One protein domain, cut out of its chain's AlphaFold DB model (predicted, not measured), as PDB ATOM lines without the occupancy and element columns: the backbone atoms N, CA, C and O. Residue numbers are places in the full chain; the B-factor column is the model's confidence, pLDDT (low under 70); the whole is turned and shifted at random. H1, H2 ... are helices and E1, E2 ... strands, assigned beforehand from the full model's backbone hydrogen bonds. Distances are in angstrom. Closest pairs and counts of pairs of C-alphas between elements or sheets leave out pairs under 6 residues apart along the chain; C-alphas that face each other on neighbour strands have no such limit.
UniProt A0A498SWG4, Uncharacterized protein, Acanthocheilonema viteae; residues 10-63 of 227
ATOM      1  N   GLN A  10     202.876 169.425 144.472       70.56
ATOM      2  CA  GLN A  10     202.576 169.431 143.039       70.56
ATOM      3  C   GLN A  10     201.180 168.904 142.686       70.56
ATOM      4  O   GLN A  10     200.794 168.937 141.518       70.56
ATOM      5  N   CYS A  11     200.406 168.442 143.671       82.56
ATOM      6  CA  CYS A  11     199.020 168.050 143.465       82.56
ATOM      7  C   CYS A  11     198.104 168.632 144.543       82.56
ATOM      8  O   CYS A  11     198.452 168.675 145.719       82.56
ATOM      9  N   ASP A  12     196.917 169.056 144.136       86.69
ATOM     10  CA  ASP A  12     195.872 169.539 145.031       86.69
ATOM     11  C   ASP A  12     194.896 168.395 145.338       86.69
ATOM     12  O   ASP A  12     194.340 167.794 144.427       86.69
ATOM     13  N   CYS A  13     194.710 168.076 146.620       85.19
ATOM     14  CA  CYS A  13     193.813 167.021 147.108       85.19
ATOM     15  C   CYS A  13     192.540 167.576 147.774       85.19
ATOM     16  O   CYS A  13     191.836 166.829 148.467       85.19
ATOM     17  N   ASP A  14     192.258 168.873 147.681       82.38
ATOM     18  CA  ASP A  14     191.229 169.498 148.511       82.38
ATOM     19  C   ASP A  14     189.812 169.062 148.125       82.38
ATOM     20  O   ASP A  14     189.003 168.839 149.027       82.38
ATOM     21  N   ASN A  15     189.557 168.776 146.841       73.44
ATOM     22  CA  ASN A  15     188.251 168.294 146.349       73.44
ATOM     23  C   ASN A  15     188.167 166.792 146.074       73.44
ATOM     24  O   ASN A  15     187.378 166.355 145.228       73.44
ATOM     25  N   ASP A  16     188.986 165.975 146.726       76.31
ATOM     26  CA  ASP A  16     188.708 164.541 146.712       76.31
ATOM     27  C   ASP A  16     187.510 164.197 147.611       76.31
ATOM     28  O   ASP A  16     187.105 164.980 148.472       76.31
ATOM     29  N   TYR A  17     186.932 163.011 147.416       69.12
ATOM     30  CA  TYR A  17     185.858 162.547 148.284       69.12
ATOM     31  C   TYR A  17     186.352 162.363 149.732       69.12
ATOM     32  O   TYR A  17     187.379 161.732 149.984       69.12
ATOM     33  N   GLY A  18     185.605 162.914 150.692       68.62
ATOM     34  CA  GLY A  18     185.880 162.796 152.127       68.62
ATOM     35  C   GLY A  18     185.051 161.716 152.833       68.62
ATOM     36  O   GLY A  18     184.384 160.893 152.205       68.62
ATOM     37  N   SER A  19     185.079 161.739 154.166       61.44
ATOM     38  CA  SER A  19     184.159 160.981 155.032       61.44
ATOM     39  C   SER A  19     182.683 161.306 154.715       61.44
ATOM     40  O   SER A  19     182.393 162.446 154.333       61.44
ATOM     41  N   PRO A  20     181.735 160.353 154.859       62.94
ATOM     42  CA  PRO A  20     181.931 158.952 155.260       62.94
ATOM     43  C   PRO A  20     182.371 158.036 154.113       62.94
ATOM     44  O   PRO A  20     182.669 156.863 154.308       62.94
ATOM     45  N   PHE A  21     182.411 158.572 152.898       63.50
ATOM     46  CA  PHE A  21     182.577 157.797 151.679       63.50
ATOM     47  C   PHE A  21     183.959 157.132 151.565       63.50
ATOM     48  O   PHE A  21     184.074 156.010 151.074       63.50
ATOM     49  N   CYS A  22     185.002 157.806 152.051       75.62
ATOM     50  CA  CYS A  22     186.367 157.282 152.082       75.62
ATOM     51  C   CYS A  22     186.850 156.912 153.491       75.62
ATOM     52  O   CYS A  22     188.062 156.888 153.737       75.62
ATOM     53  N   ASP A  23     185.917 156.615 154.401       78.00
ATOM     54  CA  ASP A  23     186.231 156.109 155.737       78.00
ATOM     55  C   ASP A  23     186.597 154.619 155.699       78.00
ATOM     56  O   ASP A  23     186.265 153.881 154.772       78.00
ATOM     57  N   GLY A  24     187.305 154.156 156.732       76.00
ATOM     58  CA  GLY A  24     187.557 152.728 156.936       76.00
ATOM     59  C   GLY A  24     188.661 152.108 156.071       76.00
ATOM     60  O   GLY A  24     188.818 150.892 156.108       76.00
ATOM     61  N   ILE A  25     189.451 152.903 155.336       81.25
ATOM     62  CA  ILE A  25     190.687 152.415 154.701       81.25
ATOM     63  C   ILE A  25     191.714 152.147 155.803       81.25
ATOM     64  O   ILE A  25     192.263 153.082 156.387       81.25
ATOM     65  N   GLN A  26     191.964 150.872 156.097       81.19
ATOM     66  CA  GLN A  26     192.903 150.467 157.146       81.19
ATOM     67  C   GLN A  26     194.271 150.102 156.578       81.19
ATOM     68  O   GLN A  26     195.290 150.387 157.207       81.19
ATOM     69  N   ASN A  27     194.313 149.509 155.381       85.44
ATOM     70  CA  ASN A  27     195.562 149.140 154.725       85.44
ATOM     71  C   ASN A  27     195.632 149.728 153.314       85.44
ATOM     72  O   ASN A  27     195.084 149.182 152.359       85.44
ATOM     73  N   LYS A  28     196.360 150.839 153.172       86.94
ATOM     74  CA  LYS A  28     196.507 151.527 151.883       86.94
ATOM     75  C   LYS A  28     197.171 150.645 150.827       86.94
ATOM     76  O   LYS A  28     196.757 150.685 149.674       86.94
ATOM     77  N   ASP A  29     198.147 149.821 151.202       84.75
ATOM     78  CA  ASP A  29     198.902 148.998 150.251       84.75
ATOM     79  C   ASP A  29     198.034 147.901 149.614       84.75
ATOM     80  O   ASP A  29     198.165 147.641 148.420       84.75
ATOM     81  N   SER A  30     197.112 147.289 150.362       83.69
ATOM     82  CA  SER A  30     196.211 146.261 149.819       83.69
ATOM     83  C   SER A  30     194.886 146.812 149.292       83.69
ATOM     84  O   SER A  30     194.292 146.214 148.396       83.69
ATOM     85  N   GLU A  31     194.399 147.932 149.831       87.00
ATOM     86  CA  GLU A  31     193.099 148.486 149.451       87.00
ATOM     87  C   GLU A  31     193.196 149.511 148.327       87.00
ATOM     88  O   GLU A  31     192.307 149.553 147.480       87.00
ATOM     89  N   CYS A  32     194.249 150.331 148.288       90.12
ATOM     90  CA  CYS A  32     194.412 151.401 147.300       90.12
ATOM     91  C   CYS A  32     195.214 150.965 146.064       90.12
ATOM     92  O   CYS A  32     195.215 151.670 145.055       90.12
ATOM     93  N   TYR A  33     195.851 149.794 146.104       90.25
ATOM     94  CA  TYR A  33     196.680 149.273 145.017       90.25
ATOM     95  C   TYR A  33     196.304 147.836 144.657       90.25
ATOM     96  O   TYR A  33     195.836 147.064 145.491       90.25
ATOM     97  N   VAL A  34     196.495 147.464 143.393       88.44
ATOM     98  CA  VAL A  34     196.202 146.106 142.917       88.44
ATOM     99  C   VAL A  34     197.309 145.167 143.386       88.44
ATOM    100  O   VAL A  34     198.445 145.288 142.939       88.44
ATOM    101  N   ASN A  35     196.981 144.213 144.260       81.94
ATOM    102  CA  ASN A  35     197.918 143.199 144.768       81.94
ATOM    103  C   ASN A  35     199.216 143.790 145.366       81.94
ATOM    104  O   ASN A  35     200.277 143.179 145.257       81.94
ATOM    105  N   GLY A  36     199.153 144.990 145.956       74.56
ATOM    106  CA  GLY A  36     200.321 145.684 146.517       74.56
ATOM    107  C   GLY A  36     201.240 146.367 145.493       74.56
ATOM    108  O   GLY A  36     202.244 146.963 145.882       74.56
ATOM    109  N   ASP A  37     200.920 146.324 144.195       85.06
ATOM    110  CA  ASP A  37     201.681 147.017 143.152       85.06
ATOM    111  C   ASP A  37     201.419 148.533 143.201       85.06
ATOM    112  O   ASP A  37     200.398 149.026 142.713       85.06
ATOM    113  N   LYS A  38     202.375 149.302 143.747       85.19
ATOM    114  CA  LYS A  38     202.272 150.768 143.913       85.19
ATOM    115  C   LYS A  38     202.206 151.563 142.599       85.19
ATOM    116  O   LYS A  38     202.035 152.792 142.629       85.19
ATOM    117  N   LEU A  39     202.347 150.894 141.454       85.62
ATOM    118  CA  LEU A  39     202.162 151.474 140.125       85.62
ATOM    119  C   LEU A  39     200.719 151.336 139.620       85.62
ATOM    120  O   LEU A  39     200.335 152.054 138.700       85.62
ATOM    121  N   LYS A  40     199.906 150.455 140.217       86.75
ATOM    122  CA  LYS A  40     198.533 150.171 139.779       86.75
ATOM    123  C   LYS A  40     197.532 150.482 140.878       86.75
ATOM    124  O   LYS A  40     197.406 149.742 141.850       86.75
ATOM    125  N   LEU A  41     196.782 151.565 140.698       85.31
ATOM    126  CA  LEU A  41     195.725 151.954 141.624       85.31
ATOM    127  C   LEU A  41     194.514 151.026 141.500       85.31
ATOM    128  O   LEU A  41     194.060 150.717 140.398       85.31
ATOM    129  N   SER A  42     193.975 150.611 142.642       83.56
ATOM    130  CA  SER A  42     192.665 149.968 142.713       83.56
ATOM    131  C   SER A  42     191.556 151.008 142.475       83.56
ATOM    132  O   SER A  42     191.816 152.215 142.512       83.56
ATOM    133  N   PRO A  43     190.283 150.594 142.335       76.50
ATOM    134  CA  PRO A  43     189.173 151.537 142.368       76.50
ATOM    135  C   PRO A  43     189.199 152.421 143.626       76.50
ATOM    136  O   PRO A  43     189.052 153.634 143.516       76.50
ATOM    137  N   LYS A  44     189.431 151.879 144.831       78.12
ATOM    138  CA  LYS A  44     189.565 152.720 146.039       78.12
ATOM    139  C   LYS A  44     190.741 153.697 145.914       78.12
ATOM    140  O   LYS A  44     190.560 154.870 146.206       78.12
ATOM    141  N   GLY A  45     191.880 153.257 145.380       84.88
ATOM    142  CA  GLY A  45     193.040 154.113 145.108       84.88
ATOM    143  C   GLY A  45     192.777 155.249 144.121       84.88
ATOM    144  O   GLY A  45     193.377 156.313 144.229       84.88
ATOM    145  N   ILE A  46     191.876 155.048 143.160       80.31
ATOM    146  CA  ILE A  46     191.472 156.082 142.203       80.31
ATOM    147  C   ILE A  46     190.445 157.036 142.815       80.31
ATOM    148  O   ILE A  46     190.506 158.232 142.555       80.31
ATOM    149  N   HIS A  47     189.469 156.542 143.573       74.06
ATOM    150  CA  HIS A  47     188.319 157.347 144.007       74.06
ATOM    151  C   HIS A  47     188.450 157.947 145.405       74.06
ATOM    152  O   HIS A  47     187.793 158.936 145.674       74.06
ATOM    153  N   CYS A  48     189.268 157.372 146.276       80.94
ATOM    154  CA  CYS A  48     189.553 157.899 147.607       80.94
ATOM    155  C   CYS A  48     190.987 158.400 147.657       80.94
ATOM    156  O   CYS A  48     191.759 158.013 148.527       80.94
ATOM    157  N   ALA A  49     191.371 159.191 146.660       86.06
ATOM    158  CA  ALA A  49     192.746 159.574 146.418       86.06
ATOM    159  C   ALA A  49     193.412 160.306 147.591       86.06
ATOM    160  O   ALA A  49     194.597 160.105 147.839       86.06
ATOM    161  N   LYS A  50     192.665 161.111 148.345       86.38
ATOM    162  CA  LYS A  50     193.125 161.799 149.551       86.38
ATOM    163  C   LYS A  50     193.332 160.806 150.686       86.38
ATOM    164  O   LYS A  50     194.428 160.746 151.233       86.38
ATOM    165  N   SER A  51     192.343 159.957 150.979       86.81
ATOM    166  CA  SER A  51     192.482 158.906 152.002       86.81
ATOM    167  C   SER A  51     193.575 157.881 151.650       86.81
ATOM    168  O   SER A  51     194.296 157.405 152.529       86.81
ATOM    169  N   CYS A  52     193.749 157.578 150.363       89.19
ATOM    170  CA  CYS A  52     194.757 156.666 149.825       89.19
ATOM    171  C   CYS A  52     196.132 157.308 149.589       89.19
ATOM    172  O   CYS A  52     197.073 156.570 149.309       89.19
ATOM    173  N   GLU A  53     196.268 158.634 149.706       90.06
ATOM    174  CA  GLU A  53     197.492 159.394 149.382       90.06
ATOM    175  C   GLU A  53     197.984 159.188 147.933       90.06
ATOM    176  O   GLU A  53     199.175 159.077 147.642       90.06
ATOM    177  N   THR A  54     197.051 159.121 146.987       89.50
ATOM    178  CA  THR A  54     197.303 158.825 145.569       89.50
ATOM    179  C   THR A  54     196.969 159.994 144.639       89.50
ATOM    180  O   THR A  54     197.091 159.835 143.425       89.50
ATOM    181  N   CYS A  55     196.607 161.181 145.152       88.31
ATOM    182  CA  CYS A  55     196.248 162.336 144.313       88.31
ATOM    183  C   CYS A  55     197.336 162.671 143.281       88.31
ATOM    184  O   CYS A  55     197.052 162.809 142.096       88.31
ATOM    185  N   CYS A  56     198.603 162.693 143.699       90.38
ATOM    186  CA  CYS A  56     199.740 163.004 142.828       90.38
ATOM    187  C   CYS A  56     200.026 161.912 141.775       90.38
ATOM    188  O   CYS A  56     200.870 162.098 140.905       90.38
ATOM    189  N   LYS A  57     199.330 160.768 141.820       88.88
ATOM    190  CA  LYS A  57     199.361 159.731 140.771       88.88
ATOM    191  C   LYS A  57     198.224 159.891 139.758       88.88
ATOM    192  O   LYS A  57     198.180 159.165 138.769       88.88
ATOM    193  N   LEU A  58     197.296 160.816 139.998       84.62
ATOM    194  CA  LEU A  58     196.096 161.016 139.196       84.62
ATOM    195  C   LEU A  58     196.159 162.384 138.497       84.62
ATOM    196  O   LEU A  58     196.257 163.406 139.179       84.62
ATOM    197  N   PRO A  59     196.039 162.440 137.157       84.38
ATOM    198  CA  PRO A  59     196.147 163.696 136.409       84.38
ATOM    199  C   PRO A  59     195.157 164.776 136.853       84.38
ATOM    200  O   PRO A  59     195.471 165.959 136.823       84.38
ATOM    201  N   ARG A  60     193.965 164.380 137.319       80.88
ATOM    202  CA  ARG A  60     192.908 165.316 137.732       80.88
ATOM    203  C   ARG A  60     193.280 166.205 138.927       80.88
ATOM    204  O   ARG A  60     192.657 167.241 139.104       80.88
ATOM    205  N   PHE A  61     194.269 165.810 139.728       87.69
ATOM    206  CA  PHE A  61     194.754 166.581 140.880       87.69
ATOM    207  C   PHE A  61     196.047 167.355 140.584       87.69
ATOM    208  O   PHE A  61     196.535 168.078 141.440       87.69
ATOM    209  N   GLN A  62     196.611 167.210 139.383       88.69
ATOM    210  CA  GLN A  62     197.846 167.871 138.946       88.69
ATOM    211  C   GLN A  62     197.516 169.010 137.976       88.69
ATOM    212  O   GLN A  62     198.056 169.084 136.873       88.69
ATOM    213  N   CYS A  63     196.542 169.841 138.342       86.12
ATOM    214  CA  CYS A  63     196.174 170.998 137.539       86.12
ATOM    215  C   CYS A  63     197.086 172.192 137.862       86.12
ATOM    216  O   CYS A  63     197.712 172.234 138.918       86.12
TER     217      CYS A  63
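AT A GLANCE: This is residues 10 to 63 of the 227 residues of an uncharacterized protein of Acanthocheilonema viteae (UniProt A0A498SWG4). With little regular structure, this is a flat body mostly of loops, in which three very short helices, H1, H2 and H3, make a triangle, with strand E1 beside H1. Residues 10 to 27, with no named element, run round the outside. The 54 printed residues include 18 in named elements, in the order H1, E1, H2, H3, class mixed; the whole is compact, radius of gyration of the C-alphas 10.4 A, spans 29 by 26 by 14 A.

HOW THE PARTS SIT: H2, residues 43 to 47, is close to but not clearly touching H3, residues 49 to 52; their closest C-alphas, Gly 45 and Cys 52, are 5.6 A apart. H1, residues 28 to 31, is close to but not clearly touching H2, closest C-alphas Glu 31 and Lys 44, 6.5 A. E1, residues 37 to 41, pairs with no named strand and is apart from H3. H2's O i to N i+4 pair is within hydrogen-bond range; H1 and H3 are too short for one, and their O i to N i+3 pairs are not within range.

IN THESE COORDINATES: H2 spans 6.1 A, E1 7.9 A, H1 5.2 A from C-alpha 28 at (196.507, 151.527, 151.883), and H3 4.9 A to C-alpha 52 at (194.757, 156.666, 149.825).

THE WHOLE: The printed part has no cut and its three links are tight. Residues 17 to 21 are under pLDDT 70.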